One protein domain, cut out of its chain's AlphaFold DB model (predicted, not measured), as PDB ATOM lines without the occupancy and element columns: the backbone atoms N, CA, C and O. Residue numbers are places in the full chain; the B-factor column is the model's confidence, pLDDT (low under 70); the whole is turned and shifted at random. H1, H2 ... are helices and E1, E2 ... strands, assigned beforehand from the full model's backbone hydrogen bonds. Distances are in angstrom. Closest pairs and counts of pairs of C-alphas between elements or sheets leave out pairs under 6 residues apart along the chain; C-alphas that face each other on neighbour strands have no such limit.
ATOM      1  N   ARG A   2     102.190 171.552 157.407       87.25
ATOM      2  CA  ARG A   2     102.526 170.290 158.086       87.25
ATOM      3  C   ARG A   2     103.584 170.564 159.141       87.25
ATOM      4  O   ARG A   2     104.498 171.340 158.885       87.25
ATOM      5  N   ILE A   3     103.424 169.944 160.299       94.25
ATOM      6  CA  ILE A   3     104.374 170.013 161.406       94.25
ATOM      7  C   ILE A   3     105.004 168.639 161.533       94.25
ATOM      8  O   ILE A   3     104.316 167.631 161.417       94.25
ATOM      9  N   TYR A   4     106.307 168.589 161.722       93.88
ATOM     10  CA  TYR A   4     107.072 167.359 161.804       93.88
ATOM     11  C   TYR A   4     107.618 167.241 163.213       93.88
ATOM     12  O   TYR A   4     108.239 168.178 163.700       93.88
ATOM     13  N   ALA A   5     107.411 166.104 163.866       93.75
ATOM     14  CA  ALA A   5     108.125 165.798 165.093       93.75
ATOM     15  C   ALA A   5     109.131 164.678 164.834       93.75
ATOM     16  O   ALA A   5     108.844 163.706 164.128       93.75
ATOM     17  N   VAL A   6     110.326 164.860 165.376       93.56
ATOM     18  CA  VAL A   6     111.413 163.893 165.403       93.56
ATOM     19  C   VAL A   6     111.437 163.295 166.795       93.56
ATOM     20  O   VAL A   6     111.607 164.023 167.770       93.56
ATOM     21  N   PHE A   7     111.287 161.982 166.870       92.75
ATOM     22  CA  PHE A   7     111.304 161.214 168.105       92.75
ATOM     23  C   PHE A   7     112.554 160.353 168.124       92.75
ATOM     24  O   PHE A   7     112.923 159.780 167.097       92.75
ATOM     25  N   GLY A   8     113.191 160.226 169.279       90.06
ATOM     26  CA  GLY A   8     114.186 159.185 169.488       90.06
ATOM     27  C   GLY A   8     114.393 158.880 170.956       90.06
ATOM     28  O   GLY A   8     113.737 159.458 171.820       90.06
ATOM     29  N   ASP A   9     115.316 157.971 171.229       85.69
ATOM     30  CA  ASP A   9     115.526 157.423 172.574       85.69
ATOM     31  C   ASP A   9     116.032 158.460 173.591       85.69
ATOM     32  O   ASP A   9     115.964 158.246 174.798       85.69
ATOM     33  N   ASN A  10     116.585 159.581 173.116       81.69
ATOM     34  CA  ASN A  10     117.242 160.582 173.955       81.69
ATOM     35  C   ASN A  10     116.609 161.978 173.909       81.69
ATOM     36  O   ASN A  10     117.036 162.847 174.672       81.69
ATOM     37  N   ALA A  11     115.681 162.234 172.986       85.56
ATOM     38  CA  ALA A  11     115.131 163.564 172.748       85.56
ATOM     39  C   ALA A  11     113.839 163.509 171.921       85.56
ATOM     40  O   ALA A  11     113.520 162.497 171.299       85.56
ATOM     41  N   VAL A  12     113.148 164.649 171.863       90.56
ATOM     42  CA  VAL A  12     112.097 164.947 170.884       90.56
ATOM     43  C   VAL A  12     112.313 166.364 170.348       90.56
ATOM     44  O   VAL A  12     112.812 167.229 171.067       90.56
ATOM     45  N   MET A  13     111.962 166.614 169.087       92.62
ATOM     46  CA  MET A  13     112.042 167.939 168.466       92.62
ATOM     47  C   MET A  13     110.858 168.161 167.525       92.62
ATOM     48  O   MET A  13     110.499 167.258 166.779       92.62
ATOM     49  N   ILE A  14     110.283 169.363 167.526       94.06
ATOM     50  CA  ILE A  14     109.179 169.755 166.640       94.06
ATOM     51  C   ILE A  14     109.689 170.793 165.642       94.06
ATOM     52  O   ILE A  14     110.319 171.773 166.029       94.06
ATOM     53  N   GLU A  15     109.394 170.587 164.363       93.00
ATOM     54  CA  GLU A  15     109.876 171.385 163.242       93.00
ATOM     55  C   GLU A  15     108.787 171.665 162.215       93.00
ATOM     56  O   GLU A  15     107.895 170.856 161.958       93.00
ATOM     57  N   TYR A  16     108.905 172.812 161.556       92.44
ATOM     58  CA  TYR A  16     107.997 173.211 160.477       92.44
ATOM     59  C   TYR A  16     108.538 172.847 159.086       92.44
ATOM     60  O   TYR A  16     107.818 172.950 158.094       92.44
ATOM     61  N   SER A  17     109.797 172.403 159.005       92.31
ATOM     62  CA  SER A  17     110.464 171.983 157.771       92.31
ATOM     63  C   SER A  17     110.858 170.512 157.848       92.31
ATOM     64  O   SER A  17     111.582 170.103 158.755       92.31
ATOM     65  N   TYR A  18     110.426 169.726 156.862       90.25
ATOM     66  CA  TYR A  18     110.796 168.314 156.765       90.25
ATOM     67  C   TYR A  18     112.309 168.124 156.599       90.25
ATOM     68  O   TYR A  18     112.902 167.280 157.265       90.25
ATOM     69  N   GLU A  19     112.945 168.944 155.760       92.44
ATOM     70  CA  GLU A  19     114.392 168.878 155.534       92.44
ATOM     71  C   GLU A  19     115.169 169.182 156.816       92.44
ATOM     72  O   GLU A  19     116.147 168.506 157.141       92.44
ATOM     73  N   HIS A  20     114.691 170.151 157.600       90.50
ATOM     74  CA  HIS A  20     115.317 170.473 158.876       90.50
ATOM     75  C   HIS A  20     115.085 169.370 159.917       90.50
ATOM     76  O   HIS A  20     116.019 168.980 160.617       90.50
ATOM     77  N   ALA A  21     113.891 168.771 159.950       89.38
ATOM     78  CA  ALA A  21     113.607 167.609 160.787       89.38
ATOM     79  C   ALA A  21     114.550 166.433 160.464       89.38
ATOM     80  O   ALA A  21     115.134 165.840 161.370       89.38
ATOM     81  N   ARG A  22     114.772 166.141 159.175       91.06
ATOM     82  CA  ARG A  22     115.713 165.109 158.710       91.06
ATOM     83  C   ARG A  22     117.154 165.423 159.105       91.06
ATOM     84  O   ARG A  22     117.853 164.543 159.602       91.06
ATOM     85  N   TYR A  23     117.590 166.668 158.921       89.62
ATOM     86  CA  TYR A  23     118.914 167.118 159.348       89.62
ATOM     87  C   TYR A  23     119.131 166.900 160.849       89.62
ATOM     88  O   TYR A  23     120.125 166.300 161.262       89.62
ATOM     89  N   CYS A  24     118.182 167.346 161.669       83.31
ATOM     90  CA  CYS A  24     118.280 167.236 163.115       83.31
ATOM     91  C   CYS A  24     118.232 165.786 163.599       83.31
ATOM     92  O   CYS A  24     119.012 165.428 164.481       83.31
ATOM     93  N   LEU A  25     117.385 164.951 162.985       86.88
ATOM     94  CA  LEU A  25     117.330 163.509 163.230       86.88
ATOM     95  C   LEU A  25     118.710 162.863 163.047       86.88
ATOM     96  O   LEU A  25     119.155 162.124 163.916       86.88
ATOM     97  N   HIS A  26     119.440 163.197 161.982       86.31
ATOM     98  CA  HIS A  26     120.770 162.625 161.746       86.31
ATOM     99  C   HIS A  26     121.887 163.247 162.596       86.31
ATOM    100  O   HIS A  26     122.913 162.606 162.816       86.31
ATOM    101  N   LYS A  27     121.724 164.493 163.054       87.06
ATOM    102  CA  LYS A  27     122.784 165.229 163.756       87.06
ATOM    103  C   LYS A  27     122.728 165.116 165.279       87.06
ATOM    104  O   LYS A  27     123.779 165.079 165.917       87.06
ATOM    105  N   TYR A  28     121.532 165.129 165.861       83.12
ATOM    106  CA  TYR A  28     121.344 165.311 167.306       83.12
ATOM    107  C   TYR A  28     120.759 164.086 168.014       83.12
ATOM    108  O   TYR A  28     120.989 163.909 169.212       83.12
ATOM    109  N   PHE A  29     120.028 163.239 167.293       85.19
ATOM    110  CA  PHE A  29     119.385 162.061 167.866       85.19
ATOM    111  C   PHE A  29     120.334 160.864 167.821       85.19
ATOM    112  O   PHE A  29     121.144 160.713 166.906       85.19
ATOM    113  N   ARG A  30     120.266 160.023 168.851       78.88
ATOM    114  CA  ARG A  30     121.052 158.790 168.972       78.88
ATOM    115  C   ARG A  30     120.108 157.625 169.245       78.88
ATOM    116  O   ARG A  30     119.027 157.835 169.778       78.88
ATOM    117  N   GLY A  31     120.541 156.410 168.915       83.88
ATOM    118  CA  GLY A  31     119.700 155.219 169.072       83.88
ATOM    119  C   GLY A  31     118.586 155.155 168.028       83.88
ATOM    120  O   GLY A  31     118.746 155.690 166.925       83.88
ATOM    121  N   ALA A  32     117.488 154.484 168.363       86.56
ATOM    122  CA  ALA A  32     116.313 154.405 167.511       86.56
ATOM    123  C   ALA A  32     115.640 155.779 167.419       86.56
ATOM    124  O   ALA A  32     115.525 156.520 168.397       86.56
ATOM    125  N   HIS A  33     115.235 156.148 166.207       91.00
ATOM    126  CA  HIS A  33     114.602 157.432 165.953       91.00
ATOM    127  C   HIS A  33     113.732 157.385 164.699       91.00
ATOM    128  O   HIS A  33     113.994 156.622 163.766       91.00
ATOM    129  N   TYR A  34     112.705 158.231 164.659       91.31
ATOM    130  CA  TYR A  34     111.801 158.366 163.521       91.31
ATOM    131  C   TYR A  34     111.227 159.782 163.416       91.31
ATOM    132  O   TYR A  34     111.326 160.599 164.330       91.31
ATOM    133  N   THR A  35     110.625 160.090 162.267       92.50
ATOM    134  CA  THR A  35     109.895 161.345 162.038       92.50
ATOM    135  C   THR A  35     108.433 161.045 161.749       92.50
ATOM    136  O   THR A  35     108.132 160.126 160.990       92.50
ATOM    137  N   LYS A  36     107.527 161.856 162.299       94.62
ATOM    138  CA  LYS A  36     106.085 161.798 162.030       94.62
ATOM    139  C   LYS A  36     105.561 163.186 161.672       94.62
ATOM    140  O   LYS A  36     106.064 164.187 162.175       94.62
ATOM    141  N   ALA A  37     104.576 163.243 160.780       95.75
ATOM    142  CA  ALA A  37     103.925 164.484 160.372       95.75
ATOM    143  C   ALA A  37     102.559 164.641 161.055       95.75
ATOM    144  O   ALA A  37     101.830 163.667 161.219       95.75
ATOM    145  N   PHE A  38     102.209 165.881 161.379       96.38
ATOM    146  CA  PHE A  38     101.030 166.277 162.139       96.38
ATOM    147  C   PHE A  38     100.256 167.388 161.429       96.38
ATOM    148  O   PHE A  38     100.828 168.183 160.668       96.38
ATOM    149  N   GLY A  39      98.948 167.438 161.699       95.19
ATOM    150  CA  GLY A  39      98.053 168.479 161.200       95.19
ATOM    151  C   GLY A  39      98.111 169.766 162.024       95.19
ATOM    152  O   GLY A  39      97.837 170.841 161.490       95.19
ATOM    153  N   SER A  40      98.503 169.677 163.298       95.19
ATOM    154  CA  SER A  40      98.571 170.820 164.212       95.19
ATOM    155  C   SER A  40      99.745 170.743 165.194       95.19
ATOM    156  O   SER A  40     100.293 169.674 165.463       95.19
ATOM    157  N   ILE A  41     100.129 171.899 165.752       93.19
ATOM    158  CA  ILE A  41     101.182 171.962 166.775       93.19
ATOM    159  C   ILE A  41     100.721 171.345 168.090       93.19
ATOM    160  O   ILE A  41     101.534 170.763 168.800       93.19
ATOM    161  N   ALA A  42      99.427 171.437 168.401       94.06
ATOM    162  CA  ALA A  42      98.862 170.858 169.611       94.06
ATOM    163  C   ALA A  42      99.006 169.329 169.611       94.06
ATOM    164  O   ALA A  42      99.516 168.776 170.579       94.06
ATOM    165  N   GLU A  43      98.653 168.667 168.502       94.94
ATOM    166  CA  GLU A  43      98.835 167.215 168.341       94.94
ATOM    167  C   GLU A  43     100.311 166.816 168.426       94.94
ATOM    168  O   GLU A  43     100.660 165.907 169.173       94.94
ATOM    169  N   ALA A  44     101.188 167.532 167.710       93.38
ATOM    170  CA  ALA A  44     102.624 167.260 167.743       93.38
ATOM    171  C   ALA A  44     103.209 167.418 169.157       93.38
ATOM    172  O   ALA A  44     104.048 166.623 169.568       93.38
ATOM    173  N   THR A  45     102.759 168.428 169.908       92.00
ATOM    174  CA  THR A  45     103.221 168.698 171.279       92.00
ATOM    175  C   THR A  45     102.721 167.652 172.266       92.00
ATOM    176  O   THR A  45     103.481 167.247 173.143       92.00
ATOM    177  N   ALA A  46     101.470 167.206 172.127       92.69
ATOM    178  CA  ALA A  46     100.914 166.151 172.966       92.69
ATOM    179  C   ALA A  46     101.712 164.849 172.799       92.69
ATOM    180  O   ALA A  46     102.282 164.362 173.768       92.69
ATOM    181  N   GLU A  47     101.880 164.372 171.561       93.75
ATOM    182  CA  GLU A  47     102.618 163.127 171.301       93.75
ATOM    183  C   GLU A  47     104.109 163.251 171.662       93.75
ATOM    184  O   GLU A  47     104.705 162.317 172.193       93.75
ATOM    185  N   ALA A  48     104.720 164.423 171.443       91.56
ATOM    186  CA  ALA A  48     106.083 164.701 171.896       91.56
ATOM    187  C   ALA A  48     106.233 164.609 173.418       91.56
ATOM    188  O   ALA A  48     107.248 164.119 173.910       91.56
ATOM    189  N   THR A  49     105.233 165.086 174.157       87.50
ATOM    190  CA  THR A  49     105.218 165.035 175.619       87.50
ATOM    191  C   THR A  49     105.054 163.599 176.103       87.50
ATOM    192  O   THR A  49     105.801 163.185 176.985       87.50
ATOM    193  N   ASP A  50     104.147 162.828 175.499       89.06
ATOM    194  CA  ASP A  50     103.939 161.416 175.836       89.06
ATOM    195  C   ASP A  50     105.217 160.598 175.605       89.06
ATOM    196  O   ASP A  50     105.687 159.917 176.514       89.06
ATOM    197  N   HIS A  51     105.868 160.760 174.447       88.62
ATOM    198  CA  HIS A  51     107.140 160.086 174.159       88.62
ATOM    199  C   HIS A  51     108.247 160.493 175.137       88.62
ATOM    200  O   HIS A  51     109.028 159.655 175.583       88.62
ATOM    201  N   LEU A  52     108.319 161.776 175.515       84.69
ATOM    202  CA  LEU A  52     109.262 162.228 176.542       84.69
ATOM    203  C   LEU A  52     109.007 161.543 177.885       84.69
ATOM    204  O   LEU A  52     109.977 161.216 178.560       84.69
ATOM    205  N   TRP A  53     107.751 161.304 178.270       82.25
ATOM    206  CA  TRP A  53     107.423 160.557 179.486       82.25
ATOM    207  C   TRP A  53     107.824 159.084 179.406       82.25
ATOM    208  O   TRP A  53     108.270 158.537 180.413       82.25
ATOM    209  N   GLU A  54     107.709 158.461 178.233       84.19
ATOM    210  CA  GLU A  54     108.120 157.069 178.010       84.19
ATOM    211  C   GLU A  54     109.636 156.879 178.136       84.19
ATOM    212  O   GLU A  54     110.095 155.921 178.759       84.19
ATOM    213  N   ILE A  55     110.423 157.800 177.567       82.12
ATOM    214  CA  ILE A  55     111.894 157.717 177.588       82.12
ATOM    215  C   ILE A  55     112.516 158.401 178.808       82.12
ATOM    216  O   ILE A  55     113.705 158.213 179.088       82.12
ATOM    217  N   ALA A  56     111.752 159.232 179.524       70.94
ATOM    218  CA  ALA A  56     112.238 159.893 180.721       70.94
ATOM    219  C   ALA A  56     112.647 158.819 181.732       70.94
ATOM    220  O   ALA A  56     111.849 157.948 182.081       70.94
ATOM    221  N   PRO A  57     113.874 158.872 182.267       67.25
ATOM    222  CA  PRO A  57     114.255 157.991 183.352       67.25
ATOM    223  C   PRO A  57     113.488 158.422 184.609       67.25
ATOM    224  O   PRO A  57     113.984 159.230 185.392       67.25
ATOM    225  N   LEU A  58     112.278 157.882 184.793       58.66
ATOM    226  CA  LEU A  58     111.336 158.214 185.874       58.66
ATOM    227  C   LEU A  58     111.958 158.066 187.274       58.66
ATOM    228  O   LEU A  58     111.531 158.727 188.215       58.66
ATOM    229  N   ASN A  59     113.008 157.248 187.392       58.12
ATOM    230  CA  ASN A  59     113.724 156.975 188.637       58.12
ATOM    231  C   ASN A  59     115.110 157.637 188.723       58.12
ATOM    232  O   ASN A  59     115.882 157.317 189.629       58.12
ATOM    233  N   ARG A  60     115.482 158.540 187.803       58.59
ATOM    234  CA  ARG A  60     116.722 159.310 187.975       58.59
ATOM    235  C   ARG A  60     116.483 160.411 188.993       58.59
ATOM    236  O   ARG A  60     115.729 161.347 188.741       58.59
ATOM    237  N   ALA A  61     117.192 160.322 190.116       59.66
ATOM    238  CA  ALA A  61     117.304 161.429 191.047       59.66
ATOM    239  C   ALA A  61     117.814 162.660 190.285       59.66
ATOM    240  O   ALA A  61     118.936 162.666 189.774       59.66
ATOM    241  N   ILE A  62     116.967 163.683 190.176       63.78
ATOM    242  CA  ILE A  62     117.394 164.997 189.707       63.78
ATOM    243  C   ILE A  62     118.295 165.550 190.817       63.78
ATOM    244  O   ILE A  62     117.825 165.672 191.949       63.78
ATOM    245  N   PRO A  63     119.577 165.851 190.545       66.62
ATOM    246  CA  PRO A  63     120.451 166.424 191.557       66.62
ATOM    247  C   PRO A  63     119.829 167.680 192.172       66.62
ATOM    248  O   PRO A  63     119.323 168.523 191.437       66.62
ATOM    249  N   GLU A  64     119.911 167.840 193.496       72.88
ATOM    250  CA  GLU A  64     119.230 168.924 194.232       72.88
ATOM    251  C   GLU A  64     119.592 170.339 193.744       72.88
ATOM    252  O   GLU A  64     118.819 171.286 193.892       72.88
ATOM    253  N   PHE A  65     120.770 170.500 193.130       75.75
ATOM    254  CA  PHE A  65     121.206 171.772 192.553       75.75
ATOM    255  C   PHE A  65     120.486 172.131 191.238       75.75
ATOM    256  O   PHE A  65     120.523 173.292 190.815       75.75
ATOM    257  N   LEU A  66     119.832 171.166 190.582       72.44
ATOM    258  CA  LEU A  66     118.982 171.391 189.416       72.44
ATOM    259  C   LEU A  66     117.550 171.686 189.872       72.44
ATOM    260  O   LEU A  66     116.892 170.886 190.528       72.44
ATOM    261  N   LYS A  67     117.051 172.861 189.494       71.62
ATOM    262  CA  LYS A  67     115.713 173.355 189.805       71.62
ATOM    263  C   LYS A  67     114.807 173.159 188.588       71.62
ATOM    264  O   LYS A  67     115.156 173.645 187.507       71.62
ATOM    265  N   PRO A  68     113.639 172.512 188.742       70.12
ATOM    266  CA  PRO A  68     112.642 172.434 187.681       70.12
ATOM    267  C   PRO A  68     112.280 173.824 187.128       70.12
ATOM    268  O   PRO A  68     112.271 174.811 187.864       70.12
ATOM    269  N   GLY A  69     112.001 173.910 185.824       70.31
ATOM    270  CA  GLY A  69     111.625 175.167 185.160       70.31
ATOM    271  C   GLY A  69     112.788 176.115 184.833       70.31
ATOM    272  O   GLY A  69     112.552 177.259 184.446       70.31
ATOM    273  N   LYS A  70     114.043 175.670 184.971       74.38
ATOM    274  CA  LYS A  70     115.235 176.429 184.565       74.38
ATOM    275  C   LYS A  70     115.915 175.787 183.357       74.38
ATOM    276  O   LYS A  70     115.995 174.567 183.258       74.38
ATOM    277  N   ILE A  71     116.433 176.623 182.455       73.88
ATOM    278  CA  ILE A  71     117.260 176.179 181.328       73.88
ATOM    279  C   ILE A  71     118.698 176.020 181.827       73.88
ATOM    280  O   ILE A  71     119.281 176.968 182.354       73.88
ATOM    281  N   TYR A  72     119.263 174.828 181.648       73.00
ATOM    282  CA  TYR A  72     120.644 174.510 181.997       73.00
ATOM    283  C   TYR A  72     121.456 174.260 180.731       73.00
ATOM    284  O   TYR A  72     121.078 173.442 179.896       73.00
ATOM    285  N   PHE A  73     122.593 174.942 180.608       73.81
ATOM    286  CA  PHE A  73     123.553 174.695 179.537       73.81
ATOM    287  C   PHE A  73     124.612 173.717 180.041       73.81
ATOM    288  O   PHE A  73     125.358 174.025 180.967       73.81
ATOM    289  N   ALA A  74     124.668 172.533 179.436       68.44
ATOM    290  CA  ALA A  74     125.689 171.537 179.717       68.44
ATOM    291  C   ALA A  74     126.599 171.382 178.495       68.44
ATOM    292  O   ALA A  74     126.133 171.087 177.397       68.44
ATOM    293  N   ASN A  75     127.911 171.538 178.694       68.00
ATOM    294  CA  ASN A  75     128.895 171.361 177.618       68.00
ATOM    295  C   ASN A  75     129.069 169.885 177.217       68.00
ATOM    296  O   ASN A  75     129.568 169.589 176.134       68.00
ATOM    297  N   LYS A  76     128.680 168.955 178.099       56.44
ATOM    298  CA  LYS A  76     128.653 167.508 177.867       56.44
ATOM    299  C   LYS A  76     127.469 166.911 178.619       56.44
ATOM    300  O   LYS A  76     127.218 167.289 179.762       56.44
ATOM    301  N   LEU A  77     126.760 165.980 177.984       53.78
ATOM    302  CA  LEU A  77     125.736 165.193 178.665       53.78
ATOM    303  C   LEU A  77     126.415 164.260 179.681       53.78
ATOM    304  O   LEU A  77     127.458 163.684 179.349       53.78
ATOM    305  N   PRO A  78     125.864 164.108 180.899       54.47
ATOM    306  CA  PRO A  78     126.400 163.166 181.867       54.47
ATOM    307  C   PRO A  78     126.353 161.753 181.279       54.47
ATOM    308  O   PRO A  78     125.329 161.314 180.751       54.47
ATOM    309  N   LEU A  79     127.491 161.062 181.334       50.53
ATOM    310  CA  LEU A  79     127.593 159.670 180.916       50.53
ATOM    311  C   LEU A  79     126.798 158.803 181.895       50.53
ATOM    312  O   LEU A  79     126.813 159.046 183.101       50.53
TER     313      LEU A  79
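What this domain is: This is residues 2 to 79 of the 84 residues of an uncharacterized protein of Dysosmobacter welbionis (UniProt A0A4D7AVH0). A small three-stranded sheet is sandwiched between two helices, H1 over one face and H2 over the other, both running along the strands. Beyond H2 a long tail with no named element, residues 57 to 79, sticks out from this body. The printed part has 78 residues, with named elements in the order E1, E2, H1, E3, H2; the sheet, in the order E2, E1, E3, is antiparallel throughout, and the class is mixed, helices and strands. The whole is only just compact, close to loose, with a radius of gyration of the C-alphas of 13.8 A, and spans 40 by 25 by 21 A.

How they stand to each other: E1, residues 3 to 8, and E2, residues 11 to 15, form a hairpin, with N 6 and O 13 within hydrogen-bond range at 2.8 A. H1, residues 18 to 28, is on the sheet at a height of 8.7 A; its closest C-alphas to E1 are Leu 25 and Val 6, 6.3 A. E3, residues 33 to 38, is antiparallel to E1, with N 5 and O 36 at 2.9 A. E2, H1 and E3 make a split strand-helix-strand unit, E1 lying between its two strands, with a right-handed crossover. H2, residues 41 to 55, is on the opposite face at a height of 8.6 A, completing three layers, helices on both faces of a sheet; the C-alphas of Ala 44 and Ala 5 are its closest to E1, 6.3 A. In H1 and H2 every O i to N i+4 pair is within hydrogen-bond range.

Where its parts are: E1 begins at C-alpha 3 (104.374, 170.013, 161.406) and measures 16.7 A, E2 13.4 A, H1 15.2 A and E3 16.6 A. H2 measures 20.8 A and ends at C-alpha 55 (111.894, 157.717, 177.588).

The domain as a whole: The C-alphas of Arg 2 and Glu 64, the two farthest apart, are 39.8 A apart. The printed part has no cut, and the four links between elements are tight. The model's pLDDT is under 70 at residues 57 to 63 and 74 to 79.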